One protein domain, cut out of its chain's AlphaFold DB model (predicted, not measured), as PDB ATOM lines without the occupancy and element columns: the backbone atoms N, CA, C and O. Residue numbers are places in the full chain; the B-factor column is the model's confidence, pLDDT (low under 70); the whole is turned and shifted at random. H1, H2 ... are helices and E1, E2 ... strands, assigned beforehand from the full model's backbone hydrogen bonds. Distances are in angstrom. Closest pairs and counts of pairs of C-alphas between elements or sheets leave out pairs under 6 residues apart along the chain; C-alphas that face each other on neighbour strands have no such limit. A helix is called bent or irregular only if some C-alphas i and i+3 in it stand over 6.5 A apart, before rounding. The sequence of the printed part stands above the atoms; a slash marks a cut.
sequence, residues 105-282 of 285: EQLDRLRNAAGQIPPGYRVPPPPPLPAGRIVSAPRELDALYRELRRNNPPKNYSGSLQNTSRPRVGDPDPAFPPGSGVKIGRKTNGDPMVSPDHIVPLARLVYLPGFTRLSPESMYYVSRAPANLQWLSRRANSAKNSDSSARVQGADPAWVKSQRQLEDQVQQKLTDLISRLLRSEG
ATOM      1  N   GLU A 105     169.201 200.344 220.444       93.38
ATOM      2  CA  GLU A 105     168.263 201.186 219.713       93.38
ATOM      3  C   GLU A 105     166.842 201.111 220.309       93.38
ATOM      4  O   GLU A 105     166.135 202.113 220.406       93.38
ATOM      5  N   GLN A 106     166.404 199.925 220.750       94.25
ATOM      6  CA  GLN A 106     165.129 199.742 221.446       94.25
ATOM      7  C   GLN A 106     165.116 200.446 222.804       94.25
ATOM      8  O   GLN A 106     164.132 201.125 223.113       94.25
ATOM      9  N   LEU A 107     166.183 200.310 223.596       94.12
ATOM     10  CA  LEU A 107     166.299 200.987 224.887       94.12
ATOM     11  C   LEU A 107     166.332 202.508 224.732       94.12
ATOM     12  O   LEU A 107     165.661 203.206 225.490       94.12
ATOM     13  N   ASP A 108     167.049 203.022 223.737       95.31
ATOM     14  CA  ASP A 108     167.161 204.454 223.469       95.31
ATOM     15  C   ASP A 108     165.820 205.041 223.026       95.31
ATOM     16  O   ASP A 108     165.400 206.074 223.550       95.31
ATOM     17  N   ARG A 109     165.079 204.355 222.142       96.69
ATOM     18  CA  ARG A 109     163.720 204.778 221.763       96.69
ATOM     19  C   ARG A 109     162.769 204.794 222.953       96.69
ATOM     20  O   ARG A 109     162.031 205.763 223.116       96.69
ATOM     21  N   LEU A 110     162.801 203.766 223.807       96.19
ATOM     22  CA  LEU A 110     161.980 203.737 225.020       96.19
ATOM     23  C   LEU A 110     162.380 204.835 226.007       96.19
ATOM     24  O   LEU A 110     161.502 205.481 226.571       96.19
ATOM     25  N   ARG A 111     163.680 205.091 226.182       96.31
ATOM     26  CA  ARG A 111     164.186 206.171 227.036       96.31
ATOM     27  C   ARG A 111     163.734 207.537 226.525       96.31
ATOM     28  O   ARG A 111     163.215 208.328 227.306       96.31
ATOM     29  N   ASN A 112     163.860 207.785 225.222       97.06
ATOM     30  CA  ASN A 112     163.418 209.026 224.586       97.06
ATOM     31  C   ASN A 112     161.901 209.209 224.694       97.06
ATOM     32  O   ASN A 112     161.434 210.308 224.977       97.06
ATOM     33  N   ALA A 113     161.127 208.141 224.498       97.00
ATOM     34  CA  ALA A 113     159.676 208.182 224.620       97.00
ATOM     35  C   ALA A 113     159.216 208.393 226.073       97.00
ATOM     36  O   ALA A 113     158.307 209.180 226.317       97.00
ATOM     37  N   ALA A 114     159.862 207.742 227.044       95.38
ATOM     38  CA  ALA A 114     159.598 207.953 228.466       95.38
ATOM     39  C   ALA A 114     160.000 209.366 228.925       95.38
ATOM     40  O   ALA A 114     159.303 209.963 229.740       95.38
ATOM     41  N   GLY A 115     161.074 209.933 228.367       94.69
ATOM     42  CA  GLY A 115     161.509 211.307 228.641       94.69
ATOM     43  C   GLY A 115     160.554 212.395 228.132       94.69
ATOM     44  O   GLY A 115     160.673 213.540 228.553       94.69
ATOM     45  N   GLN A 116     159.595 212.054 227.262       95.25
ATOM     46  CA  GLN A 116     158.546 212.975 226.801       95.25
ATOM     47  C   GLN A 116     157.354 213.062 227.765       95.25
ATOM     48  O   GLN A 116     156.484 213.912 227.578       95.25
ATOM     49  N   ILE A 117     157.294 212.201 228.785       94.44
ATOM     50  CA  ILE A 117     156.247 212.263 229.804       94.44
ATOM     51  C   ILE A 117     156.479 213.528 230.648       94.44
ATOM     52  O   ILE A 117     157.571 213.684 231.201       94.44
ATOM     53  N   PRO A 118     155.483 214.427 230.789       94.00
ATOM     54  CA  PRO A 118     155.667 215.659 231.545       94.00
ATOM     55  C   PRO A 118     156.100 215.393 232.999       94.00
ATOM     56  O   PRO A 118     155.545 214.498 233.649       94.00
ATOM     57  N   PRO A 119     157.047 216.171 233.554       89.69
ATOM     58  CA  PRO A 119     157.418 216.059 234.959       89.69
ATOM     59  C   PRO A 119     156.196 216.194 235.876       89.69
ATOM     60  O   PRO A 119     155.379 217.097 235.714       89.69
ATOM     61  N   GLY A 120     156.056 215.282 236.841       87.94
ATOM     62  CA  GLY A 120     154.918 215.269 237.767       87.94
ATOM     63  C   GLY A 120     153.596 214.772 237.170       87.94
ATOM     64  O   GLY A 120     152.593 214.754 237.887       87.94
ATOM     65  N   TYR A 121     153.576 214.336 235.904       90.69
ATOM     66  CA  TYR A 121     152.391 213.746 235.290       90.69
ATOM     67  C   TYR A 121     151.884 212.555 236.109       90.69
ATOM     68  O   TYR A 121     152.622 211.612 236.414       90.69
ATOM     69  N   ARG A 122     150.596 212.596 236.447       89.56
ATOM     70  CA  ARG A 122     149.890 211.495 237.097       89.56
ATOM     71  C   ARG A 122     149.055 210.789 236.050       89.56
ATOM     72  O   ARG A 122     148.205 211.412 235.422       89.56
ATOM     73  N   VAL A 123     149.298 209.491 235.884       87.94
ATOM     74  CA  VAL A 123     148.489 208.662 234.992       87.94
ATOM     75  C   VAL A 123     147.038 208.724 235.483       87.94
ATOM     76  O   VAL A 123     146.796 208.422 236.656       87.94
ATOM     77  N   PRO A 124     146.079 209.156 234.644       85.94
ATOM     78  CA  PRO A 124     144.676 209.154 235.028       85.94
ATOM     79  C   PRO A 124     144.211 207.719 235.309       85.94
ATOM     80  O   PRO A 124     144.838 206.767 234.833       85.94
ATOM     81  N   PRO A 125     143.109 207.529 236.056       81.25
ATOM     82  CA  PRO A 125     142.514 206.207 236.177       81.25
ATOM     83  C   PRO A 125     142.206 205.658 234.776       81.25
ATOM     84  O   PRO A 125     141.793 206.424 233.896       81.25
ATOM     85  N   PRO A 126     142.407 204.349 234.541       74.94
ATOM     86  CA  PRO A 126     142.063 203.768 233.258       74.94
ATOM     87  C   PRO A 126     140.567 203.981 233.009       74.94
ATOM     88  O   PRO A 126     139.774 203.874 233.953       74.94
ATOM     89  N   PRO A 127     140.151 204.258 231.761       70.50
ATOM     90  CA  PRO A 127     138.735 204.370 231.458       70.50
ATOM     91  C   PRO A 127     138.013 203.087 231.913       70.50
ATOM     92  O   PRO A 127     138.579 201.986 231.785       70.50
ATOM     93  N   PRO A 128     136.788 203.204 232.469       65.31
ATOM     94  CA  PRO A 128     135.988 202.031 232.795       65.31
ATOM     95  C   PRO A 128     135.844 201.215 231.519       65.31
ATOM     96  O   PRO A 128     135.584 201.808 230.480       65.31
ATOM     97  N   LEU A 129     136.053 199.899 231.582       59.47
ATOM     98  CA  LEU A 129     135.867 199.001 230.442       59.47
ATOM     99  C   LEU A 129     134.367 198.975 230.103       59.47
ATOM    100  O   LEU A 129     133.619 198.298 230.815       59.47
ATOM    101  N   PRO A 130     133.857 199.681 229.078       51.62
ATOM    102  CA  PRO A 130     132.481 199.494 228.666       51.62
ATOM    103  C   PRO A 130     132.457 198.277 227.737       51.62
ATOM    104  O   PRO A 130     133.454 197.938 227.098       51.62
ATOM    105  N   ALA A 131     131.302 197.637 227.585       46.56
ATOM    106  CA  ALA A 131     131.112 196.729 226.463       46.56
ATOM    107  C   ALA A 131     131.245 197.536 225.153       46.56
ATOM    108  O   ALA A 131     130.306 198.219 224.758       46.56
ATOM    109  N   GLY A 132     132.415 197.504 224.499       49.22
ATOM    110  CA  GLY A 132     132.556 197.988 223.122       49.22
ATOM    111  C   GLY A 132     133.496 199.166 222.832       49.22
ATOM    112  O   GLY A 132     133.424 199.661 221.705       49.22
ATOM    113  N   ARG A 133     134.338 199.657 223.761       56.16
ATOM    114  CA  ARG A 133     135.305 200.735 223.449       56.16
ATOM    115  C   ARG A 133     136.764 200.319 223.622       56.16
ATOM    116  O   ARG A 133     137.214 200.000 224.716       56.16
ATOM    117  N   ILE A 134     137.517 200.473 222.531       68.12
ATOM    118  CA  ILE A 134     138.970 200.282 222.464       68.12
ATOM    119  C   ILE A 134     139.649 201.191 223.493       68.12
ATOM    120  O   ILE A 134     139.478 202.411 223.448       68.12
ATOM    121  N   VAL A 135     140.447 200.609 224.391       75.25
ATOM    122  CA  VAL A 135     141.279 201.388 225.313       75.25
ATOM    123  C   VAL A 135     142.418 202.017 224.516       75.25
ATOM    124  O   VAL A 135     143.177 201.318 223.842       75.25
ATOM    125  N   SER A 136     142.550 203.339 224.602       82.50
ATOM    126  CA  SER A 136     143.694 204.083 224.078       82.50
ATOM    127  C   SER A 136     144.631 204.494 225.210       82.50
ATOM    128  O   SER A 136     144.193 204.762 226.333       82.50
ATOM    129  N   ALA A 137     145.927 204.579 224.911       87.00
ATOM    130  CA  ALA A 137     146.864 205.243 225.806       87.00
ATOM    131  C   ALA A 137     146.498 206.741 225.930       87.00
ATOM    132  O   ALA A 137     145.974 207.314 224.967       87.00
ATOM    133  N   PRO A 138     146.759 207.388 227.080       89.69
ATOM    134  CA  PRO A 138     146.674 208.839 227.199       89.69
ATOM    135  C   PRO A 138     147.602 209.512 226.187       89.69
ATOM    136  O   PRO A 138     148.649 208.954 225.846       89.69
ATOM    137  N   ARG A 139     147.256 210.723 225.744       91.56
ATOM    138  CA  ARG A 139     148.038 211.475 224.749       91.56
ATOM    139  C   ARG A 139     149.494 211.647 225.188       91.56
ATOM    140  O   ARG A 139     150.406 211.496 224.381       91.56
ATOM    141  N   GLU A 140     149.700 211.907 226.470       94.12
ATOM    142  CA  GLU A 140     150.996 212.107 227.116       94.12
ATOM    143  C   GLU A 140     151.849 210.830 227.131       94.12
ATOM    144  O   GLU A 140     153.069 210.907 227.239       94.12
ATOM    145  N   LEU A 141     151.226 209.652 227.000       95.06
ATOM    146  CA  LEU A 141     151.905 208.355 226.961       95.06
ATOM    147  C   LEU A 141     151.950 207.752 225.550       95.06
ATOM    148  O   LEU A 141     152.460 206.645 225.389       95.06
ATOM    149  N   ASP A 142     151.437 208.439 224.525       94.00
ATOM    150  CA  ASP A 142     151.309 207.870 223.178       94.00
ATOM    151  C   ASP A 142     152.675 207.530 222.564       94.00
ATOM    152  O   ASP A 142     152.858 206.458 221.988       94.00
ATOM    153  N   ALA A 143     153.681 208.390 222.762       96.06
ATOM    154  CA  ALA A 143     155.049 208.109 222.328       96.06
ATOM    155  C   ALA A 143     155.586 206.807 222.943       96.06
ATOM    156  O   ALA A 143     156.103 205.952 222.222       96.06
ATOM    157  N   LEU A 144     155.402 206.630 224.256       96.38
ATOM    158  CA  LEU A 144     155.809 205.420 224.966       96.38
ATOM    159  C   LEU A 144     155.027 204.201 224.465       96.38
ATOM    160  O   LEU A 144     155.619 203.179 224.121       96.38
ATOM    161  N   TYR A 145     153.703 204.314 224.363       95.69
ATOM    162  CA  TYR A 145     152.828 203.247 223.888       95.69
ATOM    163  C   TYR A 145     153.212 202.752 222.485       95.69
ATOM    164  O   TYR A 145     153.286 201.539 222.261       95.69
ATOM    165  N   ARG A 146     153.510 203.664 221.550       96.06
ATOM    166  CA  ARG A 146     153.931 203.313 220.184       96.06
ATOM    167  C   ARG A 146     155.207 202.477 220.174       96.06
ATOM    168  O   ARG A 146     155.263 201.471 219.463       96.06
ATOM    169  N   GLU A 147     156.196 202.837 220.987       96.88
ATOM    170  CA  GLU A 147     157.444 202.074 221.071       96.88
ATOM    171  C   GLU A 147     157.257 200.719 221.765       96.88
ATOM    172  O   GLU A 147     157.788 199.712 221.293       96.88
ATOM    173  N   LEU A 148     156.413 200.634 222.797       95.69
ATOM    174  CA  LEU A 148     156.073 199.356 223.436       95.69
ATOM    175  C   LEU A 148     155.345 198.398 222.480       95.69
ATOM    176  O   LEU A 148     155.589 197.185 222.516       95.69
ATOM    177  N   ARG A 149     154.468 198.933 221.619       94.12
ATOM    178  CA  ARG A 149     153.678 198.179 220.629       94.12
ATOM    179  C   ARG A 149     154.507 197.696 219.440       94.12
ATOM    180  O   ARG A 149     154.155 196.696 218.811       94.12
ATOM    181  N   ARG A 150     155.598 198.383 219.101       93.25
ATOM    182  CA  ARG A 150     156.445 198.037 217.952       93.25
ATOM    183  C   ARG A 150     156.909 196.579 218.053       93.25
ATOM    184  O   ARG A 150     157.608 196.217 218.994       93.25
ATOM    185  N   ASN A 151     156.529 195.749 217.077       88.69
ATOM    186  CA  ASN A 151     156.849 194.313 217.016       88.69
ATOM    187  C   ASN A 151     156.456 193.512 218.279       88.69
ATOM    188  O   ASN A 151     157.157 192.572 218.653       88.69
ATOM    189  N   ASN A 152     155.352 193.889 218.935       91.50
ATOM    190  CA  ASN A 152     154.869 193.268 220.167       91.50
ATOM    191  C   ASN A 152     153.354 192.990 220.090       91.50
ATOM    192  O   ASN A 152     152.601 193.937 219.849       91.50
ATOM    193  N   PRO A 153     152.884 191.747 220.315       90.75
ATOM    194  CA  PRO A 153     153.656 190.524 220.576       90.75
ATOM    195  C   PRO A 153     154.597 190.110 219.427       90.75
ATOM    196  O   PRO A 153     154.381 190.505 218.275       90.75
ATOM    197  N   PRO A 154     155.638 189.299 219.698       84.62
ATOM    198  CA  PRO A 154     156.507 188.781 218.649       84.62
ATOM    199  C   PRO A 154     155.725 187.853 217.707       84.62
ATOM    200  O   PRO A 154     155.002 186.953 218.136       84.62
ATOM    201  N   LYS A 155     155.896 188.044 216.394       78.88
ATOM    202  CA  LYS A 155     155.164 187.284 215.360       78.88
ATOM    203  C   LYS A 155     155.503 185.787 215.343       78.88
ATOM    204  O   LYS A 155     154.648 184.981 214.986       78.88
ATOM    205  N   ASN A 156     156.724 185.429 215.749       80.62
ATOM    206  CA  ASN A 156     157.272 184.070 215.678       80.62
ATOM    207  C   ASN A 156     157.305 183.384 217.051       80.62
ATOM    208  O   ASN A 156     158.263 182.694 217.387       80.62
ATOM    209  N   TYR A 157     156.278 183.604 217.872       87.12
ATOM    210  CA  TYR A 157     156.207 182.982 219.188       87.12
ATOM    211  C   TYR A 157     156.052 181.457 219.077       87.12
ATOM    212  O   TYR A 157     155.253 180.964 218.274       87.12
ATOM    213  N   SER A 158     156.789 180.710 219.901       84.81
ATOM    214  CA  SER A 158     156.740 179.248 219.959       84.81
ATOM    215  C   SER A 158     156.452 178.746 221.378       84.81
ATOM    216  O   SER A 158     156.803 179.373 222.378       84.81
ATOM    217  N   GLY A 159     155.795 177.586 221.461       87.06
ATOM    218  CA  GLY A 159     155.472 176.907 222.715       87.06
ATOM    219  C   GLY A 159     154.151 177.329 223.367       87.06
ATOM    220  O   GLY A 159     153.285 177.940 222.745       87.06
ATOM    221  N   SER A 160     153.968 176.924 224.620       91.56
ATOM    222  CA  SER A 160     152.726 177.128 225.364       91.56
ATOM    223  C   SER A 160     152.634 178.523 225.983       91.56
ATOM    224  O   SER A 160     153.637 179.079 226.440       91.56
ATOM    225  N   LEU A 161     151.410 179.049 226.018       93.69
ATOM    226  CA  LEU A 161     151.012 180.299 226.666       93.69
ATOM    227  C   LEU A 161     149.866 180.003 227.628       93.69
ATOM    228  O   LEU A 161     148.938 179.299 227.243       93.69
ATOM    229  N   GLN A 162     149.933 180.505 228.865       92.06
ATOM    230  CA  GLN A 162     148.959 180.173 229.921       92.06
ATOM    231  C   GLN A 162     148.716 178.657 230.033       92.06
ATOM    232  O   GLN A 162     147.582 178.184 230.005       92.06
ATOM    233  N   ASN A 163     149.803 177.875 230.046       90.75
ATOM    234  CA  ASN A 163     149.783 176.403 230.054       90.75
ATOM    235  C   ASN A 163     149.032 175.751 228.877       90.75
ATOM    236  O   ASN A 163     148.799 174.547 228.880       90.75
ATOM    237  N   THR A 164     148.706 176.521 227.838       92.25
ATOM    238  CA  THR A 164     147.957 176.066 226.668       92.25
ATOM    239  C   THR A 164     148.872 176.034 225.451       92.25
ATOM    240  O   THR A 164     149.529 177.024 225.111       92.25
ATOM    241  N   SER A 165     148.943 174.882 224.787       93.38
ATOM    242  CA  SER A 165     149.657 174.733 223.515       93.38
ATOM    243  C   SER A 165     148.992 175.558 222.415       93.38
ATOM    244  O   SER A 165     147.789 175.805 222.449       93.38
ATOM    245  N   ARG A 166     149.762 175.960 221.401       94.31
ATOM    246  CA  ARG A 166     149.214 176.651 220.227       94.31
ATOM    247  C   ARG A 166     148.172 175.754 219.527       94.31
ATOM    248  O   ARG A 166     148.555 174.659 219.109       94.31
ATOM    249  N   PRO A 167     146.913 176.202 219.350       95.19
ATOM    250  CA  PRO A 167     145.905 175.436 218.618       95.19
ATOM    251  C   PRO A 167     146.333 175.145 217.174       95.19
ATOM    252  O   PRO A 167     146.991 175.971 216.527       95.19
ATOM    253  N   ARG A 168     145.956 173.969 216.668       95.75
ATOM    254  CA  ARG A 168     146.282 173.475 215.325       95.75
ATOM    255  C   ARG A 168     145.174 173.813 214.335       95.75
ATOM    256  O   ARG A 168     144.052 174.137 214.704       95.75
ATOM    257  N   VAL A 169     145.494 173.727 213.045       96.31
ATOM    258  CA  VAL A 169     144.500 173.870 211.972       96.31
ATOM    259  C   VAL A 169     143.427 172.794 212.125       96.31
ATOM    260  O   VAL A 169     143.754 171.613 212.188       96.31
ATOM    261  N   GLY A 170     142.158 173.200 212.117       95.88
ATOM    262  CA  GLY A 170     141.016 172.289 212.219       95.88
ATOM    263  C   GLY A 170     140.553 171.984 213.646       95.88
ATOM    264  O   GLY A 170     139.451 171.450 213.791       95.88
ATOM    265  N   ASP A 171     141.321 172.369 214.670       96.25
ATOM    266  CA  ASP A 171     140.864 172.312 216.061       96.25
ATOM    267  C   ASP A 171     139.623 173.210 216.239       96.25
ATOM    268  O   ASP A 171     139.523 174.245 215.566       96.25
ATOM    269  N   PRO A 172     138.675 172.863 217.130       95.69
ATOM    270  CA  PRO A 172     137.620 173.786 217.539       95.69
ATOM    271  C   PRO A 172     138.213 175.100 218.064       95.69
ATOM    272  O   PRO A 172     139.192 175.088 218.812       95.69
ATOM    273  N   ASP A 173     137.638 176.239 217.672       95.31
ATOM    274  CA  ASP A 173     138.072 177.535 218.196       95.31
ATOM    275  C   ASP A 173     137.500 177.736 219.614       95.31
ATOM    276  O   ASP A 173     136.278 177.831 219.753       95.31
ATOM    277  N   PRO A 174     138.343 177.820 220.664       92.88
ATOM    278  CA  PRO A 174     137.883 177.864 222.053       92.88
ATOM    279  C   PRO A 174     137.085 179.125 222.394       92.88
ATOM    280  O   PRO A 174     136.450 179.167 223.443       92.88
ATOM    281  N   ALA A 175     137.120 180.155 221.541       94.25
ATOM    282  CA  ALA A 175     136.328 181.359 221.744       94.25
ATOM    283  C   ALA A 175     134.830 181.165 221.456       94.25
ATOM    284  O   ALA A 175     134.029 182.000 221.868       94.25
ATOM    285  N   PHE A 176     134.440 180.102 220.748       94.81
ATOM    286  CA  PHE A 176     133.071 179.885 220.274       94.81
ATOM    287  C   PHE A 176     132.425 178.668 220.946       94.81
ATOM    288  O   PHE A 176     133.140 177.744 221.335       94.81
ATOM    289  N   PRO A 177     131.079 178.627 221.053       94.62
ATOM    290  CA  PRO A 177     130.389 177.528 221.714       94.62
ATOM    291  C   PRO A 177     130.768 176.162 221.127       94.62
ATOM    292  O   PRO A 177     130.887 176.037 219.894       94.62
ATOM    293  N   PRO A 178     130.900 175.118 221.965       91.00
ATOM    294  CA  PRO A 178     131.034 173.748 221.492       91.00
ATOM    295  C   PRO A 178     129.916 173.403 220.499       91.00
ATOM    296  O   PRO A 178     128.758 173.752 220.705       91.00
ATOM    297  N   GLY A 179     130.262 172.747 219.390       90.56
ATOM    298  CA  GLY A 179     129.290 172.385 218.349       90.56
ATOM    299  C   GLY A 179     128.921 173.506 217.366       90.56
ATOM    300  O   GLY A 179     128.253 173.225 216.378       90.56
ATOM    301  N   SER A 180     129.418 174.739 217.538       93.06
ATOM    302  CA  SER A 180     129.206 175.843 216.577       93.06
ATOM    303  C   SER A 180     129.833 175.613 215.191       93.06
ATOM    304  O   SER A 180     129.595 176.383 214.262       93.06
ATOM    305  N   GLY A 181     130.684 174.592 215.052       93.81
ATOM    306  CA  GLY A 181     131.422 174.289 213.824       93.81
ATOM    307  C   GLY A 181     132.578 175.250 213.530       93.81
ATOM    308  O   GLY A 181     133.300 175.040 212.553       93.81
ATOM    309  N   VAL A 182     132.799 176.276 214.362       94.06
ATOM    310  CA  VAL A 182     133.907 177.221 214.187       94.06
ATOM    311  C   VAL A 182     135.228 176.537 214.535       94.06
ATOM    312  O   VAL A 182     135.416 176.021 215.636       94.06
ATOM    313  N   LYS A 183     136.156 176.541 213.575       95.94
ATOM    314  CA  LYS A 183     137.466 175.891 213.678       95.94
ATOM    315  C   LYS A 183     138.597 176.878 213.431       95.94
ATOM    316  O   LYS A 183     138.432 177.883 212.735       95.94
ATOM    317  N   ILE A 184     139.776 176.543 213.939       97.06
ATOM    318  CA  ILE A 184     141.012 177.259 213.652       97.06
ATOM    319  C   ILE A 184     141.351 177.137 212.164       97.06
ATOM    320  O   ILE A 184     141.572 176.046 211.633       97.06
ATOM    321  N   GLY A 185     141.405 178.288 211.496       94.44
ATOM    322  CA  GLY A 185     141.732 178.389 210.076       94.44
ATOM    323  C   GLY A 185     143.207 178.130 209.760       94.44
ATOM    324  O   GLY A 185     144.059 178.016 210.644       94.44
ATOM    325  N   ARG A 186     143.512 178.106 208.461       95.69
ATOM    326  CA  ARG A 186     144.847 177.867 207.898       95.69
ATOM    327  C   ARG A 186     145.371 179.125 207.194       95.69
ATOM    328  O   ARG A 186     144.639 179.758 206.439       95.69
ATOM    329  N   LYS A 187     146.627 179.500 207.441       91.50
ATOM    330  CA  LYS A 187     147.354 180.530 206.680       91.50
ATOM    331  C   LYS A 187     147.798 179.976 205.318       91.50
ATOM    332  O   LYS A 187     147.812 178.769 205.107       91.50
ATOM    333  N   THR A 188     148.234 180.844 204.408       91.56
ATOM    334  CA  THR A 188     148.741 180.437 203.081       91.56
ATOM    335  C   THR A 188     149.933 179.479 203.151       91.56
ATOM    336  O   THR A 188     150.036 178.581 202.327       91.56
ATOM    337  N   ASN A 189     150.793 179.613 204.164       89.69
ATOM    338  CA  ASN A 189     151.938 178.729 204.405       89.69
ATOM    339  C   ASN A 189     151.583 177.424 205.151       89.69
ATOM    340  O   ASN A 189     152.481 176.698 205.562       89.69
ATOM    341  N   GLY A 190     150.299 177.137 205.380       90.69
ATOM    342  CA  GLY A 190     149.845 175.940 206.094       90.69
ATOM    343  C   GLY A 190     149.748 176.074 207.617       90.69
ATOM    344  O   GLY A 190     149.101 175.235 208.242       90.69
ATOM    345  N   ASP A 191     150.297 177.134 208.215       91.00
ATOM    346  CA  ASP A 191     150.257 177.342 209.667       91.00
ATOM    347  C   ASP A 191     148.842 177.636 210.194       91.00
ATOM    348  O   ASP A 191     148.018 178.225 209.485       91.00
ATOM    349  N   PRO A 192     148.560 177.355 211.480       93.44
ATOM    350  CA  PRO A 192     147.312 177.778 212.106       93.44
ATOM    351  C   PRO A 192     147.184 179.307 212.138       93.44
ATOM    352  O   PRO A 192     148.134 180.039 212.455       93.44
ATOM    353  N   MET A 193     145.973 179.805 211.865       94.50
ATOM    354  CA  MET A 193     145.592 181.222 211.985       94.50
ATOM    355  C   MET A 193     145.391 181.631 213.450       94.50
ATOM    356  O   MET A 193     144.336 182.123 213.841       94.50
ATOM    357  N   VAL A 194     146.431 181.423 214.250       94.06
ATOM    358  CA  VAL A 194     146.508 181.734 215.678       94.06
ATOM    359  C   VAL A 194     147.762 182.564 215.911       94.06
ATOM    360  O   VAL A 194     148.816 182.273 215.329       94.06
ATOM    361  N   SER A 195     147.639 183.596 216.739       93.06
ATOM    362  CA  SER A 195     148.722 184.494 217.135       93.06
ATOM    363  C   SER A 195     148.750 184.669 218.653       93.06
ATOM    364  O   SER A 195     147.689 184.578 219.277       93.06
ATOM    365  N   PRO A 196     149.922 184.946 219.248       94.50
ATOM    366  CA  PRO A 196     149.961 185.458 220.609       94.50
ATOM    367  C   PRO A 196     149.240 186.814 220.663       94.50
ATOM    368  O   PRO A 196     149.379 187.624 219.744       94.50
ATOM    369  N   ASP A 197     148.488 187.054 221.729       93.38
ATOM    370  CA  ASP A 197     147.878 188.347 222.042       93.38
ATOM    371  C   ASP A 197     148.042 188.671 223.527       93.38
ATOM    372  O   ASP A 197     148.153 187.766 224.360       93.38
ATOM    373  N   HIS A 198     148.056 189.962 223.854       94.19
ATOM    374  CA  HIS A 198     148.125 190.420 225.235       94.19
ATOM    375  C   HIS A 198     146.796 190.192 225.961       94.19
ATOM    376  O   HIS A 198     145.742 190.653 225.516       94.19
ATOM    377  N   ILE A 199     146.865 189.530 227.115       94.00
ATOM    378  CA  ILE A 199     145.736 189.348 228.032       94.00
ATOM    379  C   ILE A 199     145.305 190.718 228.562       94.00
ATOM    380  O   ILE A 199     144.199 191.156 228.271       94.00
ATOM    381  N   VAL A 200     146.218 191.426 229.236       92.31
ATOM    382  CA  VAL A 200     146.098 192.851 229.564       92.31
ATOM    383  C   VAL A 200     146.696 193.647 228.403       92.31
ATOM    384  O   VAL A 200     147.922 193.624 228.229       92.31
ATOM    385  N   PRO A 201     145.886 194.358 227.595       91.44
ATOM    386  CA  PRO A 201     146.378 195.070 226.419       91.44
ATOM    387  C   PRO A 201     147.463 196.090 226.775       91.44
ATOM    388  O   PRO A 201     147.376 196.754 227.804       91.44
ATOM    389  N   LEU A 202     148.438 196.313 225.886       92.50
ATOM    390  CA  LEU A 202     149.487 197.328 226.098       92.50
ATOM    391  C   LEU A 202     148.927 198.730 226.374       92.50
ATOM    392  O   LEU A 202     149.511 199.491 227.141       92.50
ATOM    393  N   ALA A 203     147.780 199.060 225.774       89.69
ATOM    394  CA  ALA A 203     147.113 200.335 226.005       89.69
ATOM    395  C   ALA A 203     146.607 200.460 227.446       89.69
ATOM    396  O   ALA A 203     146.525 201.569 227.945       89.69
ATOM    397  N   ARG A 204     146.307 199.343 228.121       89.69
ATOM    398  CA  ARG A 204     145.943 199.294 229.541       89.69
ATOM    399  C   ARG A 204     147.165 199.130 230.445       89.69
ATOM    400  O   ARG A 204     147.186 199.672 231.542       89.69
ATOM    401  N   LEU A 205     148.211 198.465 229.955       93.12
ATOM    402  CA  LEU A 205     149.466 198.264 230.679       93.12
ATOM    403  C   LEU A 205     150.098 199.587 231.142       93.12
ATOM    404  O   LEU A 205     150.560 199.679 232.273       93.12
ATOM    405  N   VAL A 206     150.062 200.624 230.297       94.12
ATOM    406  CA  VAL A 206     150.608 201.955 230.632       94.12
ATOM    407  C   VAL A 206     149.855 202.673 231.760       94.12
ATOM    408  O   VAL A 206     150.377 203.642 232.305       94.12
ATOM    409  N   TYR A 207     148.659 202.196 232.125       92.44
ATOM    410  CA  TYR A 207     147.887 202.691 233.266       92.44
ATOM    411  C   TYR A 207     148.178 201.943 234.568       92.44
ATOM    412  O   TYR A 207     147.701 202.372 235.619       92.44
ATOM    413  N   LEU A 208     148.917 200.825 234.535       93.56
ATOM    414  CA  LEU A 208     149.177 200.077 235.762       93.56
ATOM    415  C   LEU A 208     150.027 200.910 236.731       93.56
ATOM    416  O   LEU A 208     150.976 201.574 236.294       93.56
ATOM    417  N   PRO A 209     149.716 200.872 238.043       93.56
ATOM    418  CA  PRO A 209     150.454 201.620 239.049       93.56
ATOM    419  C   PRO A 209     151.962 201.408 238.924       93.56
ATOM    420  O   PRO A 209     152.450 200.280 238.886       93.56
ATOM    421  N   GLY A 210     152.695 202.515 238.812       94.56
ATOM    422  CA  GLY A 210     154.151 202.503 238.761       94.56
ATOM    423  C   GLY A 210     154.778 202.077 237.426       94.56
ATOM    424  O   GLY A 210     155.992 202.208 237.284       94.56
ATOM    425  N   PHE A 211     154.003 201.650 236.418       96.44
ATOM    426  CA  PHE A 211     154.560 201.187 235.138       96.44
ATOM    427  C   PHE A 211     155.463 202.239 234.478       96.44
ATOM    428  O   PHE A 211     156.598 201.948 234.111       96.44
ATOM    429  N   THR A 212     155.002 203.490 234.401       95.00
ATOM    430  CA  THR A 212     155.750 204.611 233.803       95.00
ATOM    431  C   THR A 212     156.969 205.050 234.619       95.00
ATOM    432  O   THR A 212     157.759 205.865 234.151       95.00
ATOM    433  N   ARG A 213     157.148 204.512 235.832       94.44
ATOM    434  CA  ARG A 213     158.287 204.800 236.716       94.44
ATOM    435  C   ARG A 213     159.394 203.756 236.610       94.44
ATOM    436  O   ARG A 213     160.477 203.976 237.154       94.44
ATOM    437  N   LEU A 214     159.143 202.630 235.942       95.69
ATOM    438  CA  LEU A 214     160.146 201.600 235.683       95.69
ATOM    439  C   LEU A 214     161.311 202.150 234.852       95.69
ATOM    440  O   LEU A 214     161.194 203.170 234.175       95.69
ATOM    441  N   SER A 215     162.461 201.481 234.894       94.31
ATOM    442  CA  SER A 215     163.494 201.705 233.879       94.31
ATOM    443  C   SER A 215     162.976 201.327 232.477       94.31
ATOM    444  O   SER A 215     162.100 200.463 232.365       94.31
ATOM    445  N   PRO A 216     163.525 201.912 231.393       95.12
ATOM    446  CA  PRO A 216     163.181 201.512 230.025       95.12
ATOM    447  C   PRO A 216     163.338 200.004 229.775       95.12
ATOM    448  O   PRO A 216     162.513 199.400 229.092       95.12
ATOM    449  N   GLU A 217     164.353 199.386 230.379       94.31
ATOM    450  CA  GLU A 217     164.588 197.942 230.320       94.31
ATOM    451  C   GLU A 217     163.446 197.149 230.986       94.31
ATOM    452  O   GLU A 217     162.858 196.255 230.374       94.31
ATOM    453  N   SER A 218     163.049 197.515 232.207       96.25
ATOM    454  CA  SER A 218     161.924 196.872 232.893       96.25
ATOM    455  C   SER A 218     160.588 197.100 232.166       96.25
ATOM    456  O   SER A 218     159.791 196.168 232.057       96.25
ATOM    457  N   MET A 219     160.340 198.291 231.601       97.12
ATOM    458  CA  MET A 219     159.158 198.540 230.753       97.12
ATOM    459  C   MET A 219     159.136 197.606 229.540       97.12
ATOM    460  O   MET A 219     158.091 197.038 229.206       97.12
ATOM    461  N   TYR A 220     160.291 197.425 228.895       96.12
ATOM    462  CA  TYR A 220     160.441 196.519 227.766       96.12
ATOM    463  C   TYR A 220     160.061 195.086 228.158       96.12
ATOM    464  O   TYR A 220     159.181 194.499 227.517       96.12
ATOM    465  N   TYR A 221     160.641 194.549 229.236       96.25
ATOM    466  CA  TYR A 221     160.366 193.180 229.679       96.25
ATOM    467  C   TYR A 221     158.914 192.976 230.108       96.25
ATOM    468  O   TYR A 221     158.281 192.015 229.670       96.25
ATOM    469  N   VAL A 222     158.345 193.900 230.888       97.56
ATOM    470  CA  VAL A 222     156.940 193.827 231.316       97.56
ATOM    471  C   VAL A 222     155.997 193.839 230.108       97.56
ATOM    472  O   VAL A 222     155.055 193.050 230.050       97.56
ATOM    473  N   SER A 223     156.273 194.663 229.090       97.00
ATOM    474  CA  SER A 223     155.445 194.730 227.876       97.00
ATOM    475  C   SER A 223     155.476 193.461 227.021       97.00
ATOM    476  O   SER A 223     154.562 193.230 226.227       97.00
ATOM    477  N   ARG A 224     156.527 192.652 227.151       95.75
ATOM    478  CA  ARG A 224     156.782 191.449 226.339       95.75
ATOM    479  C   ARG A 224     156.657 190.162 227.134       95.75
ATOM    480  O   ARG A 224     156.980 189.101 226.612       95.75
ATOM    481  N   ALA A 225     156.197 190.262 228.374       95.94
ATOM    482  CA  ALA A 225     156.128 189.154 229.298       95.94
ATOM    483  C   ALA A 225     155.228 188.036 228.751       95.94
ATOM    484  O   ALA A 225     154.026 188.266 228.584       95.94
ATOM    485  N   PRO A 226     155.754 186.814 228.536       95.62
ATOM    486  CA  PRO A 226     154.944 185.629 228.269       95.62
ATOM    487  C   PRO A 226     153.809 185.426 229.274       95.62
ATOM    488  O   PRO A 226     152.731 184.968 228.899       95.62
ATOM    489  N   ALA A 227     154.012 185.834 230.532       96.50
ATOM    490  CA  ALA A 227     152.977 185.834 231.561       96.50
ATOM    491  C   ALA A 227     151.716 186.637 231.181       96.50
ATOM    492  O   ALA A 227     150.642 186.328 231.689       96.50
ATOM    493  N   ASN A 228     151.832 187.630 230.293       97.00
ATOM    494  CA  ASN A 228     150.730 188.452 229.789       97.00
ATOM    495  C   ASN A 228     150.279 188.054 228.372       97.00
ATOM    496  O   ASN A 228     149.553 188.803 227.724       97.00
ATOM    497  N   LEU A 229     150.721 186.911 227.846       95.94
ATOM    498  CA  LEU A 229     150.355 186.461 226.506       95.94
ATOM    499  C   LEU A 229     149.438 185.238 226.565       95.94
ATOM    500  O   LEU A 229     149.599 184.368 227.421       95.94
ATOM    501  N   GLN A 230     148.516 185.154 225.609       95.38
ATOM    502  CA  GLN A 230     147.672 183.987 225.348       95.38
ATOM    503  C   GLN A 230     147.566 183.702 223.846       95.38
ATOM    504  O   GLN A 230     147.789 184.583 223.016       95.38
ATOM    505  N   TRP A 231     147.212 182.470 223.487       95.44
ATOM    506  CA  TRP A 231     146.907 182.113 222.103       95.44
ATOM    507  C   TRP A 231     145.478 182.521 221.747       95.44
ATOM    508  O   TRP A 231     144.539 182.033 222.366       95.44
ATOM    509  N   LEU A 232     145.307 183.345 220.711       94.25
ATOM    510  CA  LEU A 232     143.991 183.670 220.155       94.25
ATOM    511  C   LEU A 232     143.924 183.346 218.666       94.25
ATOM    512  O   LEU A 232     144.872 183.585 217.908       94.25
ATOM    513  N   SER A 233     142.772 182.839 218.225       94.12
ATOM    514  CA  SER A 233     142.478 182.732 216.798       94.12
ATOM    515  C   SER A 233     142.450 184.120 216.161       94.12
ATOM    516  O   SER A 233     142.136 185.121 216.810       94.12
ATOM    517  N   ARG A 234     142.740 184.211 214.859       89.94
ATOM    518  CA  ARG A 234     142.677 185.485 214.127       89.94
ATOM    519  C   ARG A 234     141.308 186.151 214.273       89.94
ATOM    520  O   ARG A 234     141.251 187.375 214.369       89.94
ATOM    521  N   ARG A 235     140.227 185.364 214.286       88.62
ATOM    522  CA  ARG A 235     138.853 185.863 214.421       88.62
ATOM    523  C   ARG A 235     138.631 186.501 215.791       88.62
ATOM    524  O   ARG A 235     138.222 187.658 215.842       88.62
ATOM    525  N   ALA A 236     138.958 185.789 216.870       90.06
ATOM    526  CA  ALA A 236     138.838 186.310 218.230       90.06
ATOM    527  C   ALA A 236     139.748 187.530 218.451       90.06
ATOM    528  O   ALA A 236     139.290 188.562 218.934       90.06
ATOM    529  N   ASN A 237     141.008 187.454 218.010       89.56
ATOM    530  CA  ASN A 237     141.982 188.533 218.178       89.56
ATOM    531  C   ASN A 237     141.567 189.819 217.435       89.56
ATOM    532  O   ASN A 237     141.619 190.917 217.986       89.56
ATOM    533  N   SER A 238     141.084 189.690 216.193       84.62
ATOM    534  CA  SER A 238     140.649 190.851 215.396       84.62
ATOM    535  C   SER A 238     139.427 191.545 216.004       84.62
ATOM    536  O   SER A 238     139.315 192.766 215.922       84.62
ATOM    537  N   ALA A 239     138.522 190.779 216.619       82.69
ATOM    538  CA  ALA A 239     137.345 191.324 217.288       82.69
ATOM    539  C   ALA A 239     137.678 191.954 218.653       82.69
ATOM    540  O   ALA A 239     137.148 193.021 218.968       82.69
ATOM    541  N   LYS A 240     138.581 191.337 219.432       80.44
ATOM    542  CA  LYS A 240     139.046 191.851 220.730       80.44
ATOM    543  C   LYS A 240     139.814 193.167 220.582       80.44
ATOM    544  O   LYS A 240     139.486 194.139 221.255       80.44
ATOM    545  N   ASN A 241     140.800 193.241 219.682       76.81
ATOM    546  CA  ASN A 241     141.689 194.407 219.552       76.81
ATOM    547  C   ASN A 241     142.302 194.799 220.928       76.81
ATOM    548  O   ASN A 241     142.627 193.928 221.731       76.81
ATOM    549  N   SER A 242     142.463 196.092 221.232       68.56
ATOM    550  CA  SER A 242     142.900 196.592 222.552       68.56
ATOM    551  C   SER A 242     141.737 196.738 223.550       68.56
ATOM    552  O   SER A 242     141.772 197.605 224.418       68.56
ATOM    553  N   ASP A 243     140.683 195.943 223.379       72.12
ATOM    554  CA  ASP A 243     139.447 195.966 224.165       72.12
ATOM    555  C   ASP A 243     139.210 194.588 224.819       72.12
ATOM    556  O   ASP A 243     140.106 193.742 224.879       72.12
ATOM    557  N   SER A 244     137.998 194.356 225.312       74.00
ATOM    558  CA  SER A 244     137.566 193.134 225.978       74.00
ATOM    559  C   SER A 244     137.187 192.011 225.005       74.00
ATOM    560  O   SER A 244     136.623 192.231 223.927       74.00
ATOM    561  N   SER A 245     137.376 190.770 225.461       77.81
ATOM    562  CA  SER A 245     136.827 189.548 224.851       77.81
ATOM    563  C   SER A 245     135.307 189.603 224.629       77.81
ATOM    564  O   SER A 245     134.792 188.930 223.740       77.81
ATOM    565  N   ALA A 246     134.584 190.456 225.366       78.25
ATOM    566  CA  ALA A 246     133.141 190.657 225.224       78.25
ATOM    567  C   ALA A 246     132.698 191.167 223.835       78.25
ATOM    568  O   ALA A 246     131.514 191.110 223.517       78.25
ATOM    569  N   ARG A 247     133.622 191.663 223.002       80.81
ATOM    570  CA  ARG A 247     133.331 192.108 221.626       80.81
ATOM    571  C   ARG A 247     133.341 190.999 220.585       80.81
ATOM    572  O   ARG A 247     132.964 191.239 219.438       80.81
ATOM    573  N   VAL A 248     133.805 189.806 220.942       85.81
ATOM    574  CA  VAL A 248     133.862 188.686 220.006       85.81
ATOM    575  C   VAL A 248     132.431 188.209 219.731       85.81
ATOM    576  O   VAL A 248     131.810 187.534 220.546       85.81
ATOM    577  N   GLN A 249     131.879 188.598 218.579       85.31
ATOM    578  CA  GLN A 249     130.505 188.260 218.205       85.31
ATOM    579  C   GLN A 249     130.323 186.743 218.081       85.31
ATOM    580  O   GLN A 249     131.050 186.083 217.334       85.31
ATOM    581  N   GLY A 250     129.313 186.214 218.775       88.12
ATOM    582  CA  GLY A 250     129.022 184.781 218.819       88.12
ATOM    583  C   GLY A 250     129.975 183.982 219.708       88.12
ATOM    584  O   GLY A 250     129.973 182.757 219.619       88.12
ATOM    585  N   ALA A 251     130.795 184.651 220.527       91.38
ATOM    586  CA  ALA A 251     131.634 183.970 221.498       91.38
ATOM    587  C   ALA A 251     130.808 183.233 222.553       91.38
ATOM    588  O   ALA A 251     129.702 183.648 222.907       91.38
ATOM    589  N   ASP A 252     131.385 182.158 223.080       93.88
ATOM    590  CA  ASP A 252     130.821 181.431 224.210       93.88
ATOM    591  C   ASP A 252     130.797 182.346 225.455       93.88
ATOM    592  O   ASP A 252     131.850 182.856 225.859       93.88
ATOM    593  N   PRO A 253     129.635 182.565 226.102       91.94
ATOM    594  CA  PRO A 253     129.557 183.335 227.344       91.94
ATOM    595  C   PRO A 253     130.494 182.825 228.449       91.94
ATOM    596  O   PRO A 253     131.045 183.631 229.206       91.94
ATOM    597  N   ALA A 254     130.714 181.509 228.538       93.62
ATOM    598  CA  ALA A 254     131.646 180.918 229.493       93.62
ATOM    599  C   ALA A 254     133.099 181.294 229.167       93.62
ATOM    600  O   ALA A 254     133.867 181.625 230.073       93.62
ATOM    601  N   TRP A 255     133.457 181.329 227.879       93.06
ATOM    602  CA  TRP A 255     134.762 181.810 227.430       93.06
ATOM    603  C   TRP A 255     134.940 183.306 227.710       93.06
ATOM    604  O   TRP A 255     135.964 183.716 228.247       93.06
ATOM    605  N   VAL A 256     133.934 184.144 227.439       91.19
ATOM    606  CA  VAL A 256     134.008 185.582 227.762       91.19
ATOM    607  C   VAL A 256     134.237 185.791 229.263       91.19
ATOM    608  O   VAL A 256     135.069 186.616 229.652       91.19
ATOM    609  N   LYS A 257     133.544 185.024 230.116       91.25
ATOM    610  CA  LYS A 257     133.728 185.069 231.573       91.25
ATOM    611  C   LYS A 257     135.136 184.639 231.991       91.25
ATOM    612  O   LYS A 257     135.748 185.337 232.798       91.25
ATOM    613  N   SER A 258     135.663 183.540 231.445       92.62
ATOM    614  CA  SER A 258     137.013 183.066 231.781       92.62
ATOM    615  C   SER A 258     138.096 184.045 231.324       92.62
ATOM    616  O   SER A 258     139.060 184.272 232.047       92.62
ATOM    617  N   GLN A 259     137.903 184.703 230.180       92.12
ATOM    618  CA  GLN A 259     138.803 185.745 229.686       92.12
ATOM    619  C   GLN A 259     138.843 186.971 230.603       92.12
ATOM    620  O   GLN A 259     139.924 187.490 230.856       92.12
ATOM    621  N   ARG A 260     137.697 187.410 231.144       89.31
ATOM    622  CA  ARG A 260     137.667 188.503 232.134       89.31
ATOM    623  C   ARG A 260     138.414 188.126 233.412       89.31
ATOM    624  O   ARG A 260     139.245 188.891 233.877       89.31
ATOM    625  N   GLN A 261     138.169 186.923 233.931       92.44
ATOM    626  CA  GLN A 261     138.878 186.422 235.114       92.44
ATOM    627  C   GLN A 261     140.391 186.332 234.877       92.44
ATOM    628  O   GLN A 261     141.172 186.695 235.753       92.44
ATOM    629  N   LEU A 262     140.803 185.876 233.693       93.56
ATOM    630  CA  LEU A 262     142.207 185.816 233.302       93.56
ATOM    631  C   LEU A 262     142.827 187.219 233.203       93.56
ATOM    632  O   LEU A 262     143.940 187.422 233.683       93.56
ATOM    633  N   GLU A 263     142.111 188.189 232.626       92.12
ATOM    634  CA  GLU A 263     142.549 189.588 232.566       92.12
ATOM    635  C   GLU A 263     142.759 190.176 233.963       92.12
ATOM    636  O   GLU A 263     143.836 190.709 234.227       92.12
ATOM    637  N   ASP A 264     141.805 189.997 234.879       91.94
ATOM    638  CA  ASP A 264     141.907 190.485 236.258       91.94
ATOM    639  C   ASP A 264     143.106 189.865 237.000       91.94
ATOM    640  O   ASP A 264     143.900 190.573 237.628       91.94
ATOM    641  N   GLN A 265     143.286 188.544 236.886       95.44
ATOM    642  CA  GLN A 265     144.405 187.824 237.506       95.44
ATOM    643  C   GLN A 265     145.758 188.302 236.976       95.44
ATOM    644  O   GLN A 265     146.691 188.541 237.748       95.44
ATOM    645  N   VAL A 266     145.877 188.459 235.658       96.31
ATOM    646  CA  VAL A 266     147.118 188.916 235.030       96.31
ATOM    647  C   VAL A 266     147.371 190.390 235.337       96.31
ATOM    648  O   VAL A 266     148.515 190.753 235.599       96.31
ATOM    649  N   GLN A 267     146.339 191.233 235.399       95.06
ATOM    650  CA  GLN A 267     146.469 192.635 235.798       95.06
ATOM    651  C   GLN A 267     147.027 192.759 237.221       95.06
ATOM    652  O   GLN A 267     147.967 193.529 237.449       95.06
ATOM    653  N   GLN A 268     146.503 191.969 238.163       96.50
ATOM    654  CA  GLN A 268     147.015 191.921 239.532       96.50
ATOM    655  C   GLN A 268     148.470 191.439 239.559       96.50
ATOM    656  O   GLN A 268     149.337 192.109 240.121       96.50
ATOM    657  N   LYS A 269     148.766 190.328 238.870       97.62
ATOM    658  CA  LYS A 269     150.125 189.774 238.794       97.62
ATOM    659  C   LYS A 269     151.128 190.786 238.236       97.62
ATOM    660  O   LYS A 269     152.216 190.942 238.786       97.62
ATOM    661  N   LEU A 270     150.779 191.483 237.155       98.12
ATOM    662  CA  LEU A 270     151.638 192.505 236.558       98.12
ATOM    663  C   LEU A 270     151.840 193.692 237.499       98.12
ATOM    664  O   LEU A 270     152.965 194.162 237.619       98.12
ATOM    665  N   THR A 271     150.802 194.133 238.211       97.44
ATOM    666  CA  THR A 271     150.911 195.209 239.212       97.44
ATOM    667  C   THR A 271     151.893 194.838 240.331       97.44
ATOM    668  O   THR A 271     152.768 195.634 240.693       97.44
ATOM    669  N   ASP A 272     151.831 193.598 240.819       97.69
ATOM    670  CA  ASP A 272     152.751 193.092 241.843       97.69
ATOM    671  C   ASP A 272     154.188 192.962 241.317       97.69
ATOM    672  O   ASP A 272     155.154 193.248 242.033       97.69
ATOM    673  N   LEU A 273     154.356 192.536 240.061       98.19
ATOM    674  CA  LEU A 273     155.664 192.437 239.405       98.19
ATOM    675  C   LEU A 273     156.289 193.814 239.166       98.19
ATOM    676  O   LEU A 273     157.455 194.010 239.499       98.19
ATOM    677  N   ILE A 274     155.513 194.785 238.678       98.19
ATOM    678  CA  ILE A 274     155.945 196.180 238.507       98.19
ATOM    679  C   ILE A 274     156.401 196.753 239.851       98.19
ATOM    680  O   ILE A 274     157.496 197.301 239.952       98.19
ATOM    681  N   SER A 275     155.616 196.549 240.911       97.19
ATOM    682  CA  SER A 275     155.962 197.009 242.259       97.19
ATOM    683  C   SER A 275     157.270 196.396 242.776       97.19
ATOM    684  O   SER A 275     158.069 197.076 243.423       97.19
ATOM    685  N   ARG A 276     157.520 195.111 242.494       96.69
ATOM    686  CA  ARG A 276     158.776 194.428 242.851       96.69
ATOM    687  C   ARG A 276     159.967 194.951 242.054       96.69
ATOM    688  O   ARG A 276     161.019 195.197 242.646       96.69
ATOM    689  N   LEU A 277     159.793 195.172 240.751       97.25
ATOM    690  CA  LEU A 277     160.822 195.761 239.896       97.25
ATOM    691  C   LEU A 277     161.177 197.177 240.362       97.25
ATOM    692  O   LEU A 277     162.357 197.452 240.566       97.25
ATOM    693  N   LEU A 278     160.193 198.029 240.661       96.00
ATOM    694  CA  LEU A 278     160.434 199.366 241.220       96.00
ATOM    695  C   LEU A 278     161.257 199.311 242.508       96.00
ATOM    696  O   LEU A 278     162.286 199.981 242.600       96.00
ATOM    697  N   ARG A 279     160.878 198.453 243.466       94.62
ATOM    698  CA  ARG A 279     161.655 198.276 244.704       94.62
ATOM    699  C   ARG A 279     163.084 197.822 244.424       94.62
ATOM    700  O   ARG A 279     164.019 198.351 245.019       94.62
ATOM    701  N   SER A 280     163.275 196.895 243.483       95.50
ATOM    702  CA  SER A 280     164.613 196.454 243.071       95.50
ATOM    703  C   SER A 280     165.437 197.583 242.437       95.50
ATOM    704  O   SER A 280     166.661 197.617 242.552       95.50
ATOM    705  N   GLU A 281     164.781 198.535 241.779       94.19
ATOM    706  CA  GLU A 281     165.382 199.735 241.191       94.19
ATOM    707  C   GLU A 281     165.611 200.847 242.231       94.19
ATOM    708  O   GLU A 281     166.115 201.909 241.880       94.19
ATOM    709  N   GLY A 282     165.286 200.614 243.510       90.75
ATOM    710  CA  GLY A 282     165.391 201.622 244.570       90.75
ATOM    711  C   GLY A 282     164.304 202.698 244.498       90.75
ATOM    712  O   GLY A 282     164.474 203.785 245.041       90.75
TER     713      GLY A 282
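AT A GLANCE: This is residues 105 to 282 of the 285 residues of an uncharacterized protein of Gordonia araii NBRC 100433 (UniProt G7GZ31). One long straight helix, H6, runs along one side of an elongated body in which much of the chain is loop; its later part packs on H4, one of a cluster of short helices, H1, H2 and H4, near one end. Beyond H3, which is close to the middle, a small two-stranded sheet, E1 and E2, has H5 beside E1, and loop from residues 150 to 193 makes the opposite end. The printed part has 178 residues with six named helices and two named strands, in the order H1 H2 E1 H3 H4 E2 H5 H6, and the sheet, E1 - E2, is antiparallel. The class is mostly helix, though under half of the residues, 78 of 178, are in named elements. The whole is compact, with a radius of gyration of the C-alphas of 17.1 A, and spans 54 by 34 by 27 A.

HOW THE PARTS SIT: Start with H1, residues 105 to 114, and go on to H2, residues 139 to 149: they form a helical hairpin, opposite ways at a shallow tilt of 17 degrees, and touch closest at the C-alphas of Ala 113 and Leu 144, 4.8 A apart. Next come E1, residues 194 to 198, and H3, residues 202 to 205, which touches H2, closest at the C-alphas of Tyr 145 and Ala 203, 6.8 A. H4, residues 216 to 223, touches H1 about perpendicular at 88 degrees, closest at the C-alphas of Leu 110 and Pro 216, 5.6 A. E2, residues 229 to 233, is the antiparallel neighbour of E1; look for N 197 and O 230, and N 230 and O 197, each pair 2.9 A apart and within hydrogen-bond range. H5, residues 234 to 240, touches no helix; its closest C-alpha pair with E1 is Val 194 and Arg 234, 5.6 A. H6, residues 253 to 280, only just touches H4, through its residues 270 to 277 alone, with 3 pairs of C-alphas within 8 A; the closest are those of Ser 218 and Leu 277, 7.2 A. H6 is apart from E1 and E2. Every O i to N i+4 pair is within hydrogen-bond range in H1, H4, H5 and H6, against 5 of 7 in H2, and H3 is too short for such a pair.

IN THESE COORDINATES: Find C-alpha 105 at (168.263, 201.186, 219.713), where H1 begins; it is 14.1 A long. H2, 15.0 A, is irregular: C-alphas 140 and 143 are 7.4 A apart. E1 and E2 are each 13.0 A long. H6 starts at C-alpha 253, (129.557, 183.335, 227.344), and runs 40.6 A to C-alpha 280, (164.613, 196.454, 243.071).

THE WHOLE: The two C-alphas farthest apart, those of Pro 119 and Gly 179, are 54.5 A apart. The printed part has no cut, and the links H1 to H2, H2 to E1 and H5 to H6 are long. Mean pLDDT of the printed part is 90.5; look for values under 70 at residues 128 to 134 and residue 242.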